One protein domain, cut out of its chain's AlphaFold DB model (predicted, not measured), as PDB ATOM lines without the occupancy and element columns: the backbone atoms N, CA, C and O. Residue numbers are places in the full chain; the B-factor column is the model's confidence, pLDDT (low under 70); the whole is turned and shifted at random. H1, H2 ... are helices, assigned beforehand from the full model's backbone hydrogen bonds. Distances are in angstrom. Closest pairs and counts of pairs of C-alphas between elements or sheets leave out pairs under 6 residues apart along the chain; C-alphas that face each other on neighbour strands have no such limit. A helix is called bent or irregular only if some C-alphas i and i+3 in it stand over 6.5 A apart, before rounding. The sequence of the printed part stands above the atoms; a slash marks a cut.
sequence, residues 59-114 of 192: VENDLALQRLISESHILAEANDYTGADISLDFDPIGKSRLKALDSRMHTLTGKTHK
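What this domain is: This is residues 59 to 114 of the 192 residues of the protein "ARAD1D29018p" of Blastobotrys adeninivorans (UniProt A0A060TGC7). What shape? H1b and H2 form a loose helical hairpin, partly side by side; H1a bends away, and residues 59 to 66 stick out. How large? The printed part has 56 residues, is all helix in class, and is only just loose, close to compact: radius of gyration of the C-alphas 12.3 A, spans 34 by 31 by 14 A.

Where its parts are: Which helix is longest? H1, residues 63 to 81, begins at (33.028, -23.065, 10.962); assigned as one helix by its hydrogen bonds, it is bent, with C-alphas 70 and 73 7.4 A apart. Its arms are H1a, 63 to 70, and H1b, 73 to 81. What follows? H2, residues 95 to 109, 21.1 A long, ends at (36.061, -28.281, 25.542).

How they stand to each other: What touches? H2 touches H1b with residues 96 to 100 alone; the closest C-alphas, of Ala 78 and Ser 96, are 6.1 A apart. This hairpin runs opposite ways at a shallow tilt of 10 degrees. Which backbone pairs form? Every O i to N i+4 pair is within hydrogen-bond range in H1a and H2, 4 of 5 in H1b.

The domain as a whole: Is it unbroken? The printed part has no cut; the link H1 to H2 is long. Where is pLDDT under 70? It is at residues 59 to 60 and 80 to 90.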
ATOM      1  N   VAL A  59      25.918 -18.252   8.955       62.34
ATOM      2  CA  VAL A  59      27.148 -18.000   9.728       62.34
ATOM      3  C   VAL A  59      27.349 -19.082  10.792       62.34
ATOM      4  O   VAL A  59      28.482 -19.466  11.076       62.34
ATOM      5  N   GLU A  60      26.266 -19.619  11.351       69.06
ATOM      6  CA  GLU A  60      26.279 -20.758  12.277       69.06
ATOM      7  C   GLU A  60      26.802 -22.041  11.613       69.06
ATOM      8  O   GLU A  60      27.494 -22.833  12.255       69.06
ATOM      9  N   ASN A  61      26.560 -22.200  10.312       76.06
ATOM     10  CA  ASN A  61      27.044 -23.343   9.541       76.06
ATOM     11  C   ASN A  61      28.494 -23.190   9.046       76.06
ATOM     12  O   ASN A  61      29.135 -24.192   8.720       76.06
ATOM     13  N   ASP A  62      29.036 -21.969   8.998       89.81
ATOM     14  CA  ASP A  62      30.396 -21.722   8.514       89.81
ATOM     15  C   ASP A  62      31.425 -21.706   9.660       89.81
ATOM     16  O   ASP A  62      31.758 -20.676  10.254       89.81
ATOM     17  N   LEU A  63      31.976 -22.888   9.955       87.75
ATOM     18  CA  LEU A  63      33.028 -23.065  10.962       87.75
ATOM     19  C   LEU A  63      34.315 -22.300  10.629       87.75
ATOM     20  O   LEU A  63      35.045 -21.915  11.546       87.75
ATOM     21  N   ALA A  64      34.631 -22.109   9.344       88.44
ATOM     22  CA  ALA A  64      35.834 -21.386   8.943       88.44
ATOM     23  C   ALA A  64      35.673 -19.894   9.249       88.44
ATOM     24  O   ALA A  64      36.562 -19.295   9.859       88.44
ATOM     25  N   LEU A  65      34.509 -19.325   8.933       89.12
ATOM     26  CA  LEU A  65      34.183 -17.935   9.249       89.12
ATOM     27  C   LEU A  65      34.118 -17.681  10.763       89.12
ATOM     28  O   LEU A  65      34.667 -16.689  11.241       89.12
ATOM     29  N   GLN A  66      33.522 -18.587  11.541       90.81
ATOM     30  CA  GLN A  66      33.499 -18.474  13.007       90.81
ATOM     31  C   GLN A  66      34.907 -18.467  13.614       90.81
ATOM     32  O   GLN A  66      35.206 -17.654  14.497       90.81
ATOM     33  N   ARG A  67      35.790 -19.348  13.128       91.94
ATOM     34  CA  ARG A  67      37.201 -19.375  13.540       91.94
ATOM     35  C   ARG A  67      37.893 -18.072  13.172       91.94
ATOM     36  O   ARG A  67      38.503 -17.462  14.038       91.94
ATOM     37  N   LEU A  68      37.716 -17.589  11.944       90.81
ATOM     38  CA  LEU A  68      38.314 -16.332  11.493       90.81
ATOM     39  C   LEU A  68      37.880 -15.139  12.355       90.81
ATOM     40  O   LEU A  68      38.718 -14.355  12.792       90.81
ATOM     41  N   ILE A  69      36.583 -15.012  12.647       90.44
ATOM     42  CA  ILE A  69      36.058 -13.913  13.467       90.44
ATOM     43  C   ILE A  69      36.604 -13.996  14.897       90.44
ATOM     44  O   ILE A  69      37.074 -12.989  15.435       90.44
ATOM     45  N   SER A  70      36.574 -15.181  15.512       91.94
ATOM     46  CA  SER A  70      37.025 -15.373  16.898       91.94
ATOM     47  C   SER A  70      38.545 -15.249  17.071       91.94
ATOM     48  O   SER A  70      39.002 -14.707  18.078       91.94
ATOM     49  N   GLU A  71      39.325 -15.680  16.081       91.56
ATOM     50  CA  GLU A  71      40.793 -15.678  16.094       91.56
ATOM     51  C   GLU A  71      41.401 -14.408  15.473       91.56
ATOM     52  O   GLU A  71      42.605 -14.190  15.601       91.56
ATOM     53  N   SER A  72      40.596 -13.532  14.861       92.12
ATOM     54  CA  SER A  72      41.029 -12.288  14.193       92.12
ATOM     55  C   SER A  72      42.008 -11.439  15.008       92.12
ATOM     56  O   SER A  72      42.962 -10.906  14.457       92.12
ATOM     57  N   HIS A  73      41.822 -11.346  16.328       90.81
ATOM     58  CA  HIS A  73      42.721 -10.590  17.204       90.81
ATOM     59  C   HIS A  73      44.085 -11.275  17.378       90.81
ATOM     60  O   HIS A  73      45.099 -10.593  17.466       90.81
ATOM     61  N   ILE A  74      44.128 -12.614  17.405       91.44
ATOM     62  CA  ILE A  74      45.377 -13.391  17.472       91.44
ATOM     63  C   ILE A  74      46.162 -13.226  16.167       91.44
ATOM     64  O   ILE A  74      47.388 -13.127  16.202       91.44
ATOM     65  N   LEU A  75      45.455 -13.202  15.033       87.56
ATOM     66  CA  LEU A  75      46.043 -12.997  13.709       87.56
ATOM     67  C   LEU A  75      46.532 -11.554  13.527       87.56
ATOM     68  O   LEU A  75      47.662 -11.353  13.105       87.56
ATOM     69  N   ALA A  76      45.737 -10.560  13.934       86.94
ATOM     70  CA  ALA A  76      46.135  -9.152  13.891       86.94
ATOM     71  C   ALA A  76      47.392  -8.892  14.740       86.94
ATOM     72  O   ALA A  76      48.359  -8.329  14.241       86.94
ATOM     73  N   GLU A  77      47.431  -9.405  15.979       84.88
ATOM     74  CA  GLU A  77      48.631  -9.314  16.824       84.88
ATOM     75  C   GLU A  77      49.851  -9.998  16.191       84.88
ATOM     76  O   GLU A  77      50.979  -9.591  16.440       84.88
ATOM     77  N   ALA A  78      49.669 -11.070  15.417       79.56
ATOM     78  CA  ALA A  78      50.787 -11.745  14.764       79.56
ATOM     79  C   ALA A  78      51.371 -10.903  13.621       79.56
ATOM     80  O   ALA A  78      52.590 -10.863  13.454       79.56
ATOM     81  N   ASN A  79      50.522 -10.196  12.879       72.38
ATOM     82  CA  ASN A  79      50.949  -9.370  11.754       72.38
ATOM     83  C   ASN A  79      51.697  -8.105  12.214       72.38
ATOM     84  O   ASN A  79      52.628  -7.678  11.545       72.38
ATOM     85  N   ASP A  80      51.377  -7.555  13.390       68.31
ATOM     86  CA  ASP A  80      52.035  -6.341  13.903       68.31
ATOM     87  C   ASP A  80      53.518  -6.546  14.296       68.31
ATOM     88  O   ASP A  80      54.289  -5.586  14.335       68.31
ATOM     89  N   TYR A  81      53.935  -7.778  14.629       59.09
ATOM     90  CA  TYR A  81      55.269  -8.059  15.202       59.09
ATOM     91  C   TYR A  81      56.177  -8.939  14.346       59.09
ATOM     92  O   TYR A  81      57.373  -9.045  14.623       59.09
ATOM     93  N   THR A  82      55.633  -9.598  13.335       55.84
ATOM     94  CA  THR A  82      56.410 -10.405  12.400       55.84
ATOM     95  C   THR A  82      56.134  -9.859  11.016       55.84
ATOM     96  O   THR A  82      54.969  -9.772  10.661       55.84
ATOM     97  N   GLY A  83      57.178  -9.535  10.238       54.59
ATOM     98  CA  GLY A  83      57.093  -9.229   8.796       54.59
ATOM     99  C   GLY A  83      56.661 -10.450   7.971       54.59
ATOM    100  O   GLY A  83      57.293 -10.824   6.987       54.59
ATOM    101  N   ALA A  84      55.623 -11.131   8.456       54.28
ATOM    102  CA  ALA A  84      54.974 -12.312   7.923       54.28
ATOM    103  C   ALA A  84      54.127 -11.979   6.691       54.28
ATOM    104  O   ALA A  84      53.645 -12.900   6.042       54.28
ATOM    105  N   ASP A  85      54.051 -10.702   6.313       54.56
ATOM    106  CA  ASP A  85      53.562 -10.167   5.039       54.56
ATOM    107  C   ASP A  85      54.155 -10.907   3.818       54.56
ATOM    108  O   ASP A  85      53.589 -10.873   2.731       54.56
ATOM    109  N   ILE A  86      55.299 -11.585   3.997       57.62
ATOM    110  CA  ILE A  86      56.019 -12.357   2.970       57.62
ATOM    111  C   ILE A  86      55.506 -13.807   2.835       57.62
ATOM    112  O   ILE A  86      55.778 -14.469   1.834       57.62
ATOM    113  N   SER A  87      54.757 -14.328   3.810       54.84
ATOM    114  CA  SER A  87      54.211 -15.691   3.743       54.84
ATOM    115  C   SER A  87      52.874 -15.644   3.005       54.84
ATOM    116  O   SER A  87      51.887 -15.153   3.537       54.84
ATOM    117  N   LEU A  88      52.850 -16.136   1.764       58.91
ATOM    118  CA  LEU A  88      51.687 -16.103   0.862       58.91
ATOM    119  C   LEU A  88      50.489 -16.952   1.343       58.91
ATOM    120  O   LEU A  88      49.417 -16.904   0.741       58.91
ATOM    121  N   ASP A  89      50.672 -17.720   2.417       61.09
ATOM    122  CA  ASP A  89      49.677 -18.628   2.966       61.09
ATOM    123  C   ASP A  89      48.934 -17.963   4.129       61.09
ATOM    124  O   ASP A  89      49.520 -17.569   5.135       61.09
ATOM    125  N   PHE A  90      47.608 -17.880   4.007       66.88
ATOM    126  CA  PHE A  90      46.693 -17.277   4.989       66.88
ATOM    127  C   PHE A  90      46.612 -18.055   6.321       66.88
ATOM    128  O   PHE A  90      45.868 -17.684   7.234       66.88
ATOM    129  N   ASP A  91      47.350 -19.159   6.432       73.31
ATOM    130  CA  ASP A  91      47.361 -20.011   7.608       73.31
ATOM    131  C   ASP A  91      48.306 -19.458   8.684       73.31
ATOM    132  O   ASP A  91      49.444 -19.085   8.398       73.31
ATOM    133  N   PRO A  92      47.891 -19.441   9.964       80.19
ATOM    134  CA  PRO A  92      48.761 -18.988  11.037       80.19
ATOM    135  C   PRO A  92      49.970 -19.924  11.176       80.19
ATOM    136  O   PRO A  92      49.821 -21.146  11.276       80.19
ATOM    137  N   ILE A  93      51.172 -19.348  11.250       83.38
ATOM    138  CA  ILE A  93      52.438 -20.082  11.386       83.38
ATOM    139  C   ILE A  93      53.039 -19.878  12.788       83.38
ATOM    140  O   ILE A  93      52.948 -18.819  13.409       83.38
ATOM    141  N   GLY A  94      53.672 -20.927  13.321       86.50
ATOM    142  CA  GLY A  94      54.451 -20.853  14.558       86.50
ATOM    143  C   GLY A  94      53.615 -20.497  15.792       86.50
ATOM    144  O   GLY A  94      52.732 -21.248  16.203       86.50
ATOM    145  N   LYS A  95      53.918 -19.359  16.431       87.19
ATOM    146  CA  LYS A  95      53.293 -18.954  17.705       87.19
ATOM    147  C   LYS A  95      51.816 -18.585  17.550       87.19
ATOM    148  O   LYS A  95      51.030 -18.892  18.445       87.19
ATOM    149  N   SER A  96      51.435 -17.948  16.441       89.44
ATOM    150  CA  SER A  96      50.029 -17.625  16.167       89.44
ATOM    151  C   SER A  96      49.218 -18.902  15.958       89.44
ATOM    152  O   SER A  96      48.130 -19.019  16.517       89.44
ATOM    153  N   ARG A  97      49.800 -19.913  15.291       91.44
ATOM    154  CA  ARG A  97      49.199 -21.246  15.126       91.44
ATOM    155  C   ARG A  97      48.885 -21.893  16.465       91.44
ATOM    156  O   ARG A  97      47.778 -22.377  16.666       91.44
ATOM    157  N   LEU A  98      49.850 -21.889  17.384       91.94
ATOM    158  CA  LEU A  98      49.678 -22.488  18.709       91.94
ATOM    159  C   LEU A  98      48.563 -21.791  19.498       91.94
ATOM    160  O   LEU A  98      47.694 -22.472  20.030       91.94
ATOM    161  N   LYS A  99      48.535 -20.451  19.509       92.25
ATOM    162  CA  LYS A  99      47.466 -19.671  20.160       92.25
ATOM    163  C   LYS A  99      46.092 -19.924  19.529       92.25
ATOM    164  O   LYS A  99      45.107 -20.070  20.249       92.25
ATOM    165  N   ALA A 100      46.021 -19.985  18.199       93.31
ATOM    166  CA  ALA A 100      44.788 -20.274  17.475       93.31
ATOM    167  C   ALA A 100      44.263 -21.674  17.830       93.31
ATOM    168  O   ALA A 100      43.106 -21.816  18.223       93.31
ATOM    169  N   LEU A 101      45.118 -22.702  17.798       92.69
ATOM    170  CA  LEU A 101      44.736 -24.059  18.202       92.69
ATOM    171  C   LEU A 101      44.284 -24.133  19.667       92.69
ATOM    172  O   LEU A 101      43.288 -24.795  19.952       92.69
ATOM    173  N   ASP A 102      44.958 -23.422  20.570       92.88
ATOM    174  CA  ASP A 102      44.576 -23.332  21.985       92.88
ATOM    175  C   ASP A 102      43.167 -22.731  22.149       92.88
ATOM    176  O   ASP A 102      42.305 -23.279  22.841       92.88
ATOM    177  N   SER A 103      42.871 -21.658  21.407       92.19
ATOM    178  CA  SER A 103      41.542 -21.038  21.400       92.19
ATOM    179  C   SER A 103      40.448 -21.977  20.866       92.19
ATOM    180  O   SER A 103      39.375 -22.068  21.467       92.19
ATOM    181  N   ARG A 104      40.737 -22.764  19.819       92.88
ATOM    182  CA  ARG A 104      39.814 -23.781  19.275       92.88
ATOM    183  C   ARG A 104      39.545 -24.891  20.287       92.88
ATOM    184  O   ARG A 104      38.401 -25.319  20.463       92.88
ATOM    185  N   MET A 105      40.580 -25.346  20.991       93.12
ATOM    186  CA  MET A 105      40.437 -26.344  22.052       93.12
ATOM    187  C   MET A 105      39.587 -25.806  23.206       93.12
ATOM    188  O   MET A 105      38.747 -26.533  23.741       93.12
ATOM    189  N   HIS A 106      39.714 -24.525  23.549       91.31
ATOM    190  CA  HIS A 106      38.840 -23.885  24.531       91.31
ATOM    191  C   HIS A 106      37.376 -23.853  24.119       91.31
ATOM    192  O   HIS A 106      36.519 -24.207  24.931       91.31
ATOM    193  N   THR A 107      37.084 -23.473  22.874       91.56
ATOM    194  CA  THR A 107      35.701 -23.426  22.384       91.56
ATOM    195  C   THR A 107      35.058 -24.809  22.365       91.56
ATOM    196  O   THR A 107      33.899 -24.942  22.741       91.56
ATOM    197  N   LEU A 108      35.818 -25.847  21.997       91.44
ATOM    198  CA  LEU A 108      35.316 -27.222  21.927       91.44
ATOM    199  C   LEU A 108      35.136 -27.853  23.311       91.44
ATOM    200  O   LEU A 108      34.161 -28.555  23.558       91.44
ATOM    201  N   THR A 109      36.083 -27.631  24.222       91.38
ATOM    202  CA  THR A 109      36.061 -28.281  25.542       91.38
ATOM    203  C   THR A 109      35.192 -27.547  26.557       91.38
ATOM    204  O   THR A 109      34.818 -28.140  27.572       91.38
ATOM    205  N   GLY A 110      34.932 -26.252  26.349       85.88
ATOM    206  CA  GLY A 110      34.255 -25.383  27.317       85.88
ATOM    207  C   GLY A 110      35.019 -25.210  28.637       85.88
ATOM    208  O   GLY A 110      34.489 -24.638  29.590       85.88
ATOM    209  N   LYS A 111      36.256 -25.716  28.724       84.06
ATOM    210  CA  LYS A 111      37.099 -25.684  29.922       84.06
ATOM    211  C   LYS A 111      38.238 -24.702  29.703       84.06
ATOM    212  O   LYS A 111      38.958 -24.764  28.711       84.06
ATOM    213  N   THR A 112      38.434 -23.814  30.668       82.62
ATOM    214  CA  THR A 112      39.583 -22.904  30.693       82.62
ATOM    215  C   THR A 112      40.837 -23.642  31.165       82.62
ATOM    216  O   THR A 112      40.765 -24.441  32.104       82.62
ATOM    217  N   HIS A 113      41.995 -23.359  30.563       81.69
ATOM    218  CA  HIS A 113      43.270 -23.948  30.977       81.69
ATOM    219  C   HIS A 113      43.646 -23.430  32.364       81.69
ATOM    220  O   HIS A 113      43.295 -22.313  32.760       81.69
ATOM    221  N   LYS A 114      44.361 -24.257  33.132       84.38
ATOM    222  CA  LYS A 114      44.876 -23.837  34.436       84.38
ATOM    223  C   LYS A 114      45.908 -22.739  34.203       84.38
ATOM    224  O   LYS A 114      46.925 -22.972  33.558       84.38
TER     225      LYS A 114